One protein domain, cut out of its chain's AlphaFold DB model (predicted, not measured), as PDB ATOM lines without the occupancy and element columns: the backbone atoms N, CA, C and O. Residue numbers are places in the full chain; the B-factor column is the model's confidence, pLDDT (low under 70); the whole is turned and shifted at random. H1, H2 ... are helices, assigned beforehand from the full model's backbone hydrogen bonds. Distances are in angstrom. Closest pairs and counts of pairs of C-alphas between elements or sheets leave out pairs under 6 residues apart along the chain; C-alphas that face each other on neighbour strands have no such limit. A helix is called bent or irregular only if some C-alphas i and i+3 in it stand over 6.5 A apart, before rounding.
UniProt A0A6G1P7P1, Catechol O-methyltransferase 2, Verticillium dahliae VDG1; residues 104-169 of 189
ATOM      1  N   GLU A 104     185.191 148.859 184.584       74.56
ATOM      2  CA  GLU A 104     185.498 147.450 184.320       74.56
ATOM      3  C   GLU A 104     184.469 146.483 184.925       74.56
ATOM      4  O   GLU A 104     184.098 145.491 184.296       74.56
ATOM      5  N   GLU A 105     183.963 146.760 186.126       75.44
ATOM      6  CA  GLU A 105     182.882 145.970 186.726       75.44
ATOM      7  C   GLU A 105     181.561 146.167 185.981       75.44
ATOM      8  O   GLU A 105     180.828 145.198 185.777       75.44
ATOM      9  N   GLU A 106     181.262 147.386 185.526       76.44
ATOM     10  CA  GLU A 106     180.069 147.643 184.714       76.44
ATOM     11  C   GLU A 106     180.137 146.916 183.361       76.44
ATOM     12  O   GLU A 106     179.163 146.268 182.970       76.44
ATOM     13  N   LYS A 107     181.300 146.912 182.694       79.31
ATOM     14  CA  LYS A 107     181.524 146.119 181.471       79.31
ATOM     15  C   LYS A 107     181.333 144.622 181.708       79.31
ATOM     16  O   LYS A 107     180.686 143.960 180.898       79.31
ATOM     17  N   LYS A 108     181.855 144.077 182.815       84.50
ATOM     18  CA  LYS A 108     181.683 142.656 183.169       84.50
ATOM     19  C   LYS A 108     180.215 142.295 183.371       84.50
ATOM     20  O   LYS A 108     179.771 141.282 182.841       84.50
ATOM     21  N   VAL A 109     179.462 143.122 184.101       83.69
ATOM     22  CA  VAL A 109     178.022 142.902 184.308       83.69
ATOM     23  C   VAL A 109     177.274 142.942 182.977       83.69
ATOM     24  O   VAL A 109     176.513 142.024 182.695       83.69
ATOM     25  N   SER A 110     177.554 143.925 182.120       83.62
ATOM     26  CA  SER A 110     176.913 144.019 180.803       83.62
ATOM     27  C   SER A 110     177.240 142.822 179.897       83.62
ATOM     28  O   SER A 110     176.354 142.274 179.241       83.62
ATOM     29  N   ALA A 111     178.491 142.350 179.897       88.44
ATOM     30  CA  ALA A 111     178.885 141.159 179.148       88.44
ATOM     31  C   ALA A 111     178.187 139.886 179.662       88.44
ATOM     32  O   ALA A 111     177.795 139.030 178.867       88.44
ATOM     33  N   LEU A 112     178.013 139.764 180.983       91.88
ATOM     34  CA  LEU A 112     177.263 138.664 181.594       91.88
ATOM     35  C   LEU A 112     175.776 138.724 181.240       91.88
ATOM     36  O   LEU A 112     175.210 137.698 180.884       91.88
ATOM     37  N   GLU A 113     175.155 139.903 181.294       92.00
ATOM     38  CA  GLU A 113     173.757 140.098 180.891       92.00
ATOM     39  C   GLU A 113     173.539 139.708 179.427       92.00
ATOM     40  O   GLU A 113     172.572 139.013 179.121       92.00
ATOM     41  N   ARG A 114     174.470 140.073 178.536       92.44
ATOM     42  CA  ARG A 114     174.414 139.675 177.127       92.44
ATOM     43  C   ARG A 114     174.465 138.156 176.960       92.44
ATOM     44  O   ARG A 114     173.593 137.600 176.302       92.44
ATOM     45  N   ARG A 115     175.443 137.486 177.582       94.12
ATOM     46  CA  ARG A 115     175.548 136.016 177.527       94.12
ATOM     47  C   ARG A 115     174.324 135.330 178.118       94.12
ATOM     48  O   ARG A 115     173.871 134.331 177.585       94.12
ATOM     49  N   ASN A 116     173.785 135.863 179.212       96.31
ATOM     50  CA  ASN A 116     172.566 135.328 179.805       96.31
ATOM     51  C   ASN A 116     171.378 135.476 178.845       96.31
ATOM     52  O   ASN A 116     170.603 134.544 178.685       96.31
ATOM     53  N   GLY A 117     171.274 136.612 178.148       94.81
ATOM     54  CA  GLY A 117     170.285 136.806 177.089       94.81
ATOM     55  C   GLY A 117     170.423 135.796 175.947       94.81
ATOM     56  O   GLY A 117     169.420 135.228 175.526       94.81
ATOM     57  N   GLU A 118     171.650 135.529 175.489       94.62
ATOM     58  CA  GLU A 118     171.939 134.521 174.455       94.62
ATOM     59  C   GLU A 118     171.517 133.111 174.916       94.62
ATOM     60  O   GLU A 118     170.750 132.445 174.227       94.62
ATOM     61  N   VAL A 119     171.910 132.701 176.128       95.81
ATOM     62  CA  VAL A 119     171.541 131.393 176.707       95.81
ATOM     63  C   VAL A 119     170.033 131.270 176.937       95.81
ATOM     64  O   VAL A 119     169.448 130.213 176.714       95.81
ATOM     65  N   MET A 120     169.375 132.339 177.388       96.38
ATOM     66  CA  MET A 120     167.924 132.341 177.565       96.38
ATOM     67  C   MET A 120     167.178 132.211 176.236       96.38
ATOM     68  O   MET A 120     166.162 131.521 176.192       96.38
ATOM     69  N   ALA A 121     167.671 132.847 175.170       94.69
ATOM     70  CA  ALA A 121     167.089 132.716 173.839       94.69
ATOM     71  C   ALA A 121     167.224 131.282 173.304       94.69
ATOM     72  O   ALA A 121     166.245 130.725 172.811       94.69
ATOM     73  N   GLU A 122     168.394 130.664 173.471       94.44
ATOM     74  CA  GLU A 122     168.626 129.263 173.099       94.44
ATOM     75  C   GLU A 122     167.719 128.308 173.892       94.44
ATOM     76  O   GLU A 122     167.089 127.416 173.325       94.44
ATOM     77  N   LEU A 123     167.563 128.526 175.203       95.94
ATOM     78  CA  LEU A 123     166.639 127.733 176.017       95.94
ATOM     79  C   LEU A 123     165.189 127.833 175.539       95.94
ATOM     80  O   LEU A 123     164.476 126.830 175.560       95.94
ATOM     81  N   GLU A 124     164.744 129.023 175.139       96.25
ATOM     82  CA  GLU A 124     163.389 129.208 174.624       96.25
ATOM     83  C   GLU A 124     163.193 128.466 173.297       96.25
ATOM     84  O   GLU A 124     162.196 127.769 173.127       96.25
ATOM     85  N   GLN A 125     164.185 128.508 172.405       94.75
ATOM     86  CA  GLN A 125     164.179 127.747 171.151       94.75
ATOM     87  C   GLN A 125     164.118 126.231 171.393       94.75
ATOM     88  O   GLN A 125     163.341 125.523 170.753       94.75
ATOM     89  N   LEU A 126     164.884 125.714 172.356       94.19
ATOM     90  CA  LEU A 126     164.844 124.293 172.715       94.19
ATOM     91  C   LEU A 126     163.494 123.878 173.309       94.19
ATOM     92  O   LEU A 126     162.989 122.792 173.016       94.19
ATOM     93  N   ARG A 127     162.890 124.739 174.136       95.75
ATOM     94  CA  ARG A 127     161.540 124.515 174.673       95.75
ATOM     95  C   ARG A 127     160.490 124.524 173.579       95.75
ATOM     96  O   ARG A 127     159.584 123.696 173.617       95.75
ATOM     97  N   GLU A 128     160.623 125.417 172.609       94.62
ATOM     98  CA  GLU A 128     159.753 125.464 171.442       94.62
ATOM     99  C   GLU A 128     159.869 124.175 170.620       94.62
ATOM    100  O   GLU A 128     158.853 123.552 170.318       94.62
ATOM    101  N   LEU A 129     161.094 123.709 170.346       93.25
ATOM    102  CA  LEU A 129     161.333 122.440 169.657       93.25
ATOM    103  C   LEU A 129     160.689 121.258 170.392       93.25
ATOM    104  O   LEU A 129     159.974 120.464 169.781       93.25
ATOM    105  N   TYR A 130     160.878 121.171 171.710       93.75
ATOM    106  CA  TYR A 130     160.204 120.167 172.535       93.75
ATOM    107  C   TYR A 130     158.674 120.292 172.465       93.75
ATOM    108  O   TYR A 130     157.969 119.292 172.334       93.75
ATOM    109  N   GLY A 131     158.153 121.520 172.506       93.62
ATOM    110  CA  GLY A 131     156.729 121.809 172.376       93.62
ATOM    111  C   GLY A 131     156.146 121.335 171.045       93.62
ATOM    112  O   GLY A 131     155.035 120.803 171.025       93.62
ATOM    113  N   MET A 132     156.898 121.437 169.946       90.00
ATOM    114  CA  MET A 132     156.481 120.902 168.647       90.00
ATOM    115  C   MET A 132     156.429 119.374 168.651       90.00
ATOM    116  O   MET A 132     155.450 118.810 168.179       90.00
ATOM    117  N   ILE A 133     157.420 118.703 169.241       91.88
ATOM    118  CA  ILE A 133     157.421 117.233 169.356       91.88
ATOM    119  C   ILE A 133     156.235 116.753 170.201       91.88
ATOM    120  O   ILE A 133     155.619 115.742 169.886       91.88
ATOM    121  N   HIS A 134     155.909 117.478 171.274       93.50
ATOM    122  CA  HIS A 134     154.828 117.104 172.183       93.50
ATOM    123  C   HIS A 134     153.426 117.385 171.620       93.50
ATOM    124  O   HIS A 134     152.486 116.661 171.936       93.50
ATOM    125  N   SER A 135     153.247 118.470 170.863       90.31
ATOM    126  CA  SER A 135     151.918 118.910 170.405       90.31
ATOM    127  C   SER A 135     151.495 118.343 169.050       90.31
ATOM    128  O   SER A 135     150.296 118.296 168.775       90.31
ATOM    129  N   ARG A 136     152.448 117.927 168.207       89.12
ATOM    130  CA  ARG A 136     152.175 117.411 166.859       89.12
ATOM    131  C   ARG A 136     151.748 115.948 166.846       89.12
ATOM    132  O   ARG A 136     151.820 115.238 167.848       89.12
ATOM    133  N   SER A 137     151.286 115.508 165.677       91.19
ATOM    134  CA  SER A 137     150.954 114.108 165.430       91.19
ATOM    135  C   SER A 137     152.188 113.203 165.565       91.19
ATOM    136  O   SER A 137     153.329 113.651 165.463       91.19
ATOM    137  N   THR A 138     151.974 111.904 165.791       90.81
ATOM    138  CA  THR A 138     153.072 110.939 165.978       90.81
ATOM    139  C   THR A 138     153.984 110.825 164.758       90.81
ATOM    140  O   THR A 138     155.179 110.605 164.922       90.81
ATOM    141  N   GLU A 139     153.430 110.974 163.551       89.75
ATOM    142  CA  GLU A 139     154.178 110.918 162.291       89.75
ATOM    143  C   GLU A 139     155.123 112.122 162.163       89.75
ATOM    144  O   GLU A 139     156.334 111.947 162.042       89.75
ATOM    145  N   GLU A 140     154.601 113.337 162.339       88.06
ATOM    146  CA  GLU A 140     155.402 114.567 162.312       88.06
ATOM    147  C   GLU A 140     156.442 114.601 163.442       88.06
ATOM    148  O   GLU A 140     157.591 114.994 163.240       88.06
ATOM    149  N   ALA A 141     156.076 114.156 164.648       92.06
ATOM    150  CA  ALA A 141     157.008 114.072 165.769       92.06
ATOM    151  C   ALA A 141     158.174 113.110 165.474       92.06
ATOM    152  O   ALA A 141     159.311 113.366 165.884       92.06
ATOM    153  N   GLN A 142     157.918 112.022 164.740       91.81
ATOM    154  CA  GLN A 142     158.942 111.066 164.329       91.81
ATOM    155  C   GLN A 142     159.881 111.651 163.263       91.81
ATOM    156  O   GLN A 142     161.088 111.402 163.314       91.81
ATOM    157  N   GLU A 143     159.377 112.473 162.343       90.25
ATOM    158  CA  GLU A 143     160.217 113.220 161.399       90.25
ATOM    159  C   GLU A 143     161.129 114.215 162.122       90.25
ATOM    160  O   GLU A 143     162.342 114.214 161.900       90.25
ATOM    161  N   ILE A 144     160.582 114.993 163.063       90.19
ATOM    162  CA  ILE A 144     161.372 115.911 163.899       90.19
ATOM    163  C   ILE A 144     162.459 115.134 164.656       90.19
ATOM    164  O   ILE A 144     163.616 115.552 164.693       90.19
ATOM    165  N   PHE A 145     162.128 113.966 165.209       90.62
ATOM    166  CA  PHE A 145     163.104 113.105 165.878       90.62
ATOM    167  C   PHE A 145     164.210 112.612 164.930       90.62
ATOM    168  O   PHE A 145     165.387 112.624 165.299       90.62
ATOM    169  N   ASN A 146     163.874 112.229 163.697       91.69
ATOM    170  CA  ASN A 146     164.864 111.847 162.688       91.69
ATOM    171  C   ASN A 146     165.791 113.017 162.327       91.69
ATOM    172  O   ASN A 146     167.005 112.821 162.196       91.69
ATOM    173  N   HIS A 147     165.256 114.239 162.244       90.31
ATOM    174  CA  HIS A 147     166.063 115.443 162.054       90.31
ATOM    175  C   HIS A 147     167.014 115.697 163.228       90.31
ATOM    176  O   HIS A 147     168.175 116.014 162.984       90.31
ATOM    177  N   ILE A 148     166.578 115.482 164.473       92.25
ATOM    178  CA  ILE A 148     167.441 115.583 165.665       92.25
ATOM    179  C   ILE A 148     168.561 114.539 165.637       92.25
ATOM    180  O   ILE A 148     169.676 114.817 166.058       92.25
ATOM    181  N   ARG A 149     168.295 113.323 165.145       92.25
ATOM    182  CA  ARG A 149     169.336 112.285 165.047       92.25
ATOM    183  C   ARG A 149     170.350 112.540 163.934       92.25
ATOM    184  O   ARG A 149     171.463 112.028 164.022       92.25
ATOM    185  N   THR A 150     169.950 113.257 162.887       90.06
ATOM    186  CA  THR A 150     170.777 113.496 161.695       90.06
ATOM    187  C   THR A 150     171.599 114.779 161.813       90.06
ATOM    188  O   THR A 150     172.722 114.830 161.319       90.06
ATOM    189  N   ASN A 151     171.062 115.803 162.481       86.81
ATOM    190  CA  ASN A 151     171.713 117.099 162.652       86.81
ATOM    191  C   ASN A 151     172.368 117.221 164.032       86.81
ATOM    192  O   ASN A 151     171.855 116.709 165.023       86.81
ATOM    193  N   SER A 152     173.498 117.925 164.103       79.88
ATOM    194  CA  SER A 152     174.212 118.161 165.363       79.88
ATOM    195  C   SER A 152     173.673 119.346 166.166       79.88
ATOM    196  O   SER A 152     173.833 119.351 167.384       79.88
ATOM    197  N   ASP A 153     173.067 120.338 165.506       89.25
ATOM    198  CA  ASP A 153     172.554 121.551 166.150       89.25
ATOM    199  C   ASP A 153     171.012 121.521 166.238       89.25
ATOM    200  O   ASP A 153     170.333 121.420 165.209       89.25
ATOM    201  N   PRO A 154     170.423 121.588 167.446       88.00
ATOM    202  CA  PRO A 154     168.972 121.613 167.621       88.00
ATOM    203  C   PRO A 154     168.301 122.901 167.109       88.00
ATOM    204  O   PRO A 154     167.112 122.867 166.783       88.00
ATOM    205  N   ILE A 155     169.022 124.024 167.014       90.44
ATOM    206  CA  ILE A 155     168.481 125.295 166.504       90.44
ATOM    207  C   ILE A 155     168.236 125.193 164.994       90.44
ATOM    208  O   ILE A 155     167.186 125.622 164.505       90.44
ATOM    209  N   ASP A 156     169.147 124.548 164.265       90.19
ATOM    210  CA  ASP A 156     168.990 124.293 162.831       90.19
ATOM    211  C   ASP A 156     167.758 123.419 162.563       90.19
ATOM    212  O   ASP A 156     166.958 123.712 161.671       90.19
ATOM    213  N   VAL A 157     167.543 122.385 163.386       91.38
ATOM    214  CA  VAL A 157     166.352 121.525 163.292       91.38
ATOM    215  C   VAL A 157     165.073 122.332 163.507       91.38
ATOM    216  O   VAL A 157     164.137 122.211 162.719       91.38
ATOM    217  N   LEU A 158     165.029 123.189 164.532       91.69
ATOM    218  CA  LEU A 158     163.895 124.084 164.774       91.69
ATOM    219  C   LEU A 158     163.602 124.965 163.549       91.69
ATOM    220  O   LEU A 158     162.443 125.119 163.163       91.69
ATOM    221  N   GLN A 159     164.638 125.524 162.920       91.50
ATOM    222  CA  GLN A 159     164.485 126.368 161.738       91.50
ATOM    223  C   GLN A 159     163.983 125.578 160.520       91.50
ATOM    224  O   GLN A 159     163.114 126.072 159.802       91.50
ATOM    225  N   MET A 160     164.467 124.351 160.308       88.56
ATOM    226  CA  MET A 160     163.985 123.466 159.241       88.56
ATOM    227  C   MET A 160     162.505 123.112 159.413       88.56
ATOM    228  O   MET A 160     161.737 123.194 158.455       88.56
ATOM    229  N   VAL A 161     162.094 122.764 160.634       89.19
ATOM    230  CA  VAL A 161     160.701 122.412 160.939       89.19
ATOM    231  C   VAL A 161     159.784 123.616 160.716       89.19
ATOM    232  O   VAL A 161     158.760 123.497 160.047       89.19
ATOM    233  N   LYS A 162     160.187 124.808 161.173       90.38
ATOM    234  CA  LYS A 162     159.454 126.055 160.901       90.38
ATOM    235  C   LYS A 162     159.382 126.387 159.413       90.38
ATOM    236  O   LYS A 162     158.350 126.858 158.943       90.38
ATOM    237  N   ALA A 163     160.462 126.167 158.668       88.06
ATOM    238  CA  ALA A 163     160.475 126.395 157.228       88.06
ATOM    239  C   ALA A 163     159.509 125.447 156.500       88.06
ATOM    240  O   ALA A 163     158.784 125.896 155.615       88.06
ATOM    241  N   SER A 164     159.451 124.173 156.905       86.50
ATOM    242  CA  SER A 164     158.491 123.197 156.371       86.50
ATOM    243  C   SER A 164     157.045 123.641 156.614       86.50
ATOM    244  O   SER A 164     156.250 123.714 155.677       86.50
ATOM    245  N   ASP A 165     156.724 124.059 157.839       85.81
ATOM    246  CA  ASP A 165     155.390 124.558 158.190       85.81
ATOM    247  C   ASP A 165     154.952 125.753 157.340       85.81
ATOM    248  O   ASP A 165     153.804 125.813 156.901       85.81
ATOM    249  N   LEU A 166     155.855 126.708 157.097       84.94
ATOM    250  CA  LEU A 166     155.556 127.884 156.277       84.94
ATOM    251  C   LEU A 166     155.227 127.497 154.829       84.94
ATOM    252  O   LEU A 166     154.339 128.098 154.222       84.94
ATOM    253  N   LEU A 167     155.903 126.482 154.283       81.88
ATOM    254  CA  LEU A 167     155.609 125.957 152.947       81.88
ATOM    255  C   LEU A 167     154.248 125.254 152.904       81.88
ATOM    256  O   LEU A 167     153.490 125.450 151.954       81.88
ATOM    257  N   LEU A 168     153.906 124.486 153.940       77.88
ATOM    258  CA  LEU A 168     152.623 123.783 154.029       77.88
ATOM    259  C   LEU A 168     151.449 124.757 154.211       77.88
ATOM    260  O   LEU A 168     150.427 124.626 153.537       77.88
ATOM    261  N   GLN A 169     151.607 125.794 155.038       70.50
ATOM    262  CA  GLN A 169     150.581 126.826 155.254       70.50
ATOM    263  C   GLN A 169     150.306 127.665 153.996       70.50
ATOM    264  O   GLN A 169     149.168 128.075 153.767       70.50
TER     265      GLN A 169
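AT A GLANCE: This is residues 104 to 169 of the 189 residues of the protein "Catechol O-methyltransferase 2" of Verticillium dahliae VDG1 (UniProt A0A6G1P7P1). One long helix, H1, ends in a small three-helix head: H2 folds back from the end of H1, and H3 turns again and packs with its first residues on both. Residues 104 to 121 of H1 stick out from the head as a long straight arm, and residues 163 to 169, the far end of H3, stick out as a shorter one. The printed part has 66 residues with three named helices, H1, H2 and H3 in that order along the chain, and no named strand; its class is all helix. It is only just loose, close to extended, with a radius of gyration of the C-alphas of 15.9 A, and it spans 53 by 25 by 18 A, the arm of H1 making the length.

HOW THE PARTS SIT: H1, residues 104 to 135, is the longest helix. Its residues 132 to 134 alone touch H2, residues 138 to 150, and H2 touches H1 with residues 140 to 145 alone. The closest C-alphas of H1 and H2 are those of Ile 133 and Ala 141, 4.8 A apart. The two form a helical hairpin and run opposite ways at a steep tilt of 44 degrees. H3, residues 154 to 169, touches residues 122 to 129 of H1 with its own residues 154 to 158 alone. Their closest C-alphas are those of Leu 129 and Leu 158, 5.8 A apart, and these helices run the same way at a steep tilt of 51 degrees. H2 and H3 form a second helical hairpin, opposite ways at a steep tilt of 40 degrees. Residues 144 to 148 of H2 touch residues 154 to 161 of H3, with the C-alphas of His 147 and Val 157 the closest at 6.2 A. The helix packing is mostly crossed: none of the three touching pairs is at a shallow tilt. In H1, H2 and H3 every backbone O i to N i+4 pair is within hydrogen-bond range.

IN THESE COORDINATES: H1 measures 46.2 A from C-alpha 104 at (185.498, 147.450, 184.320) to C-alpha 135 at (151.918, 118.910, 170.405). H2 measures 18.4 A from Thr 138 to Thr 150. H3 measures 22.8 A from Pro 154 to C-alpha 169 at (150.581, 126.826, 155.254). No helix is bent.

THE WHOLE: The two C-alphas farthest apart, those of Glu 104 and Glu 139, are 52.9 A from each other. Without the stretches that stand free, the body has 41 residues and spans 25 by 20 by 14 A. The links H1 to H2 and H2 to H3 are both tight, and the printed part has no cut. The mean pLDDT of the printed part is 89.5, and no printed residue is under 70.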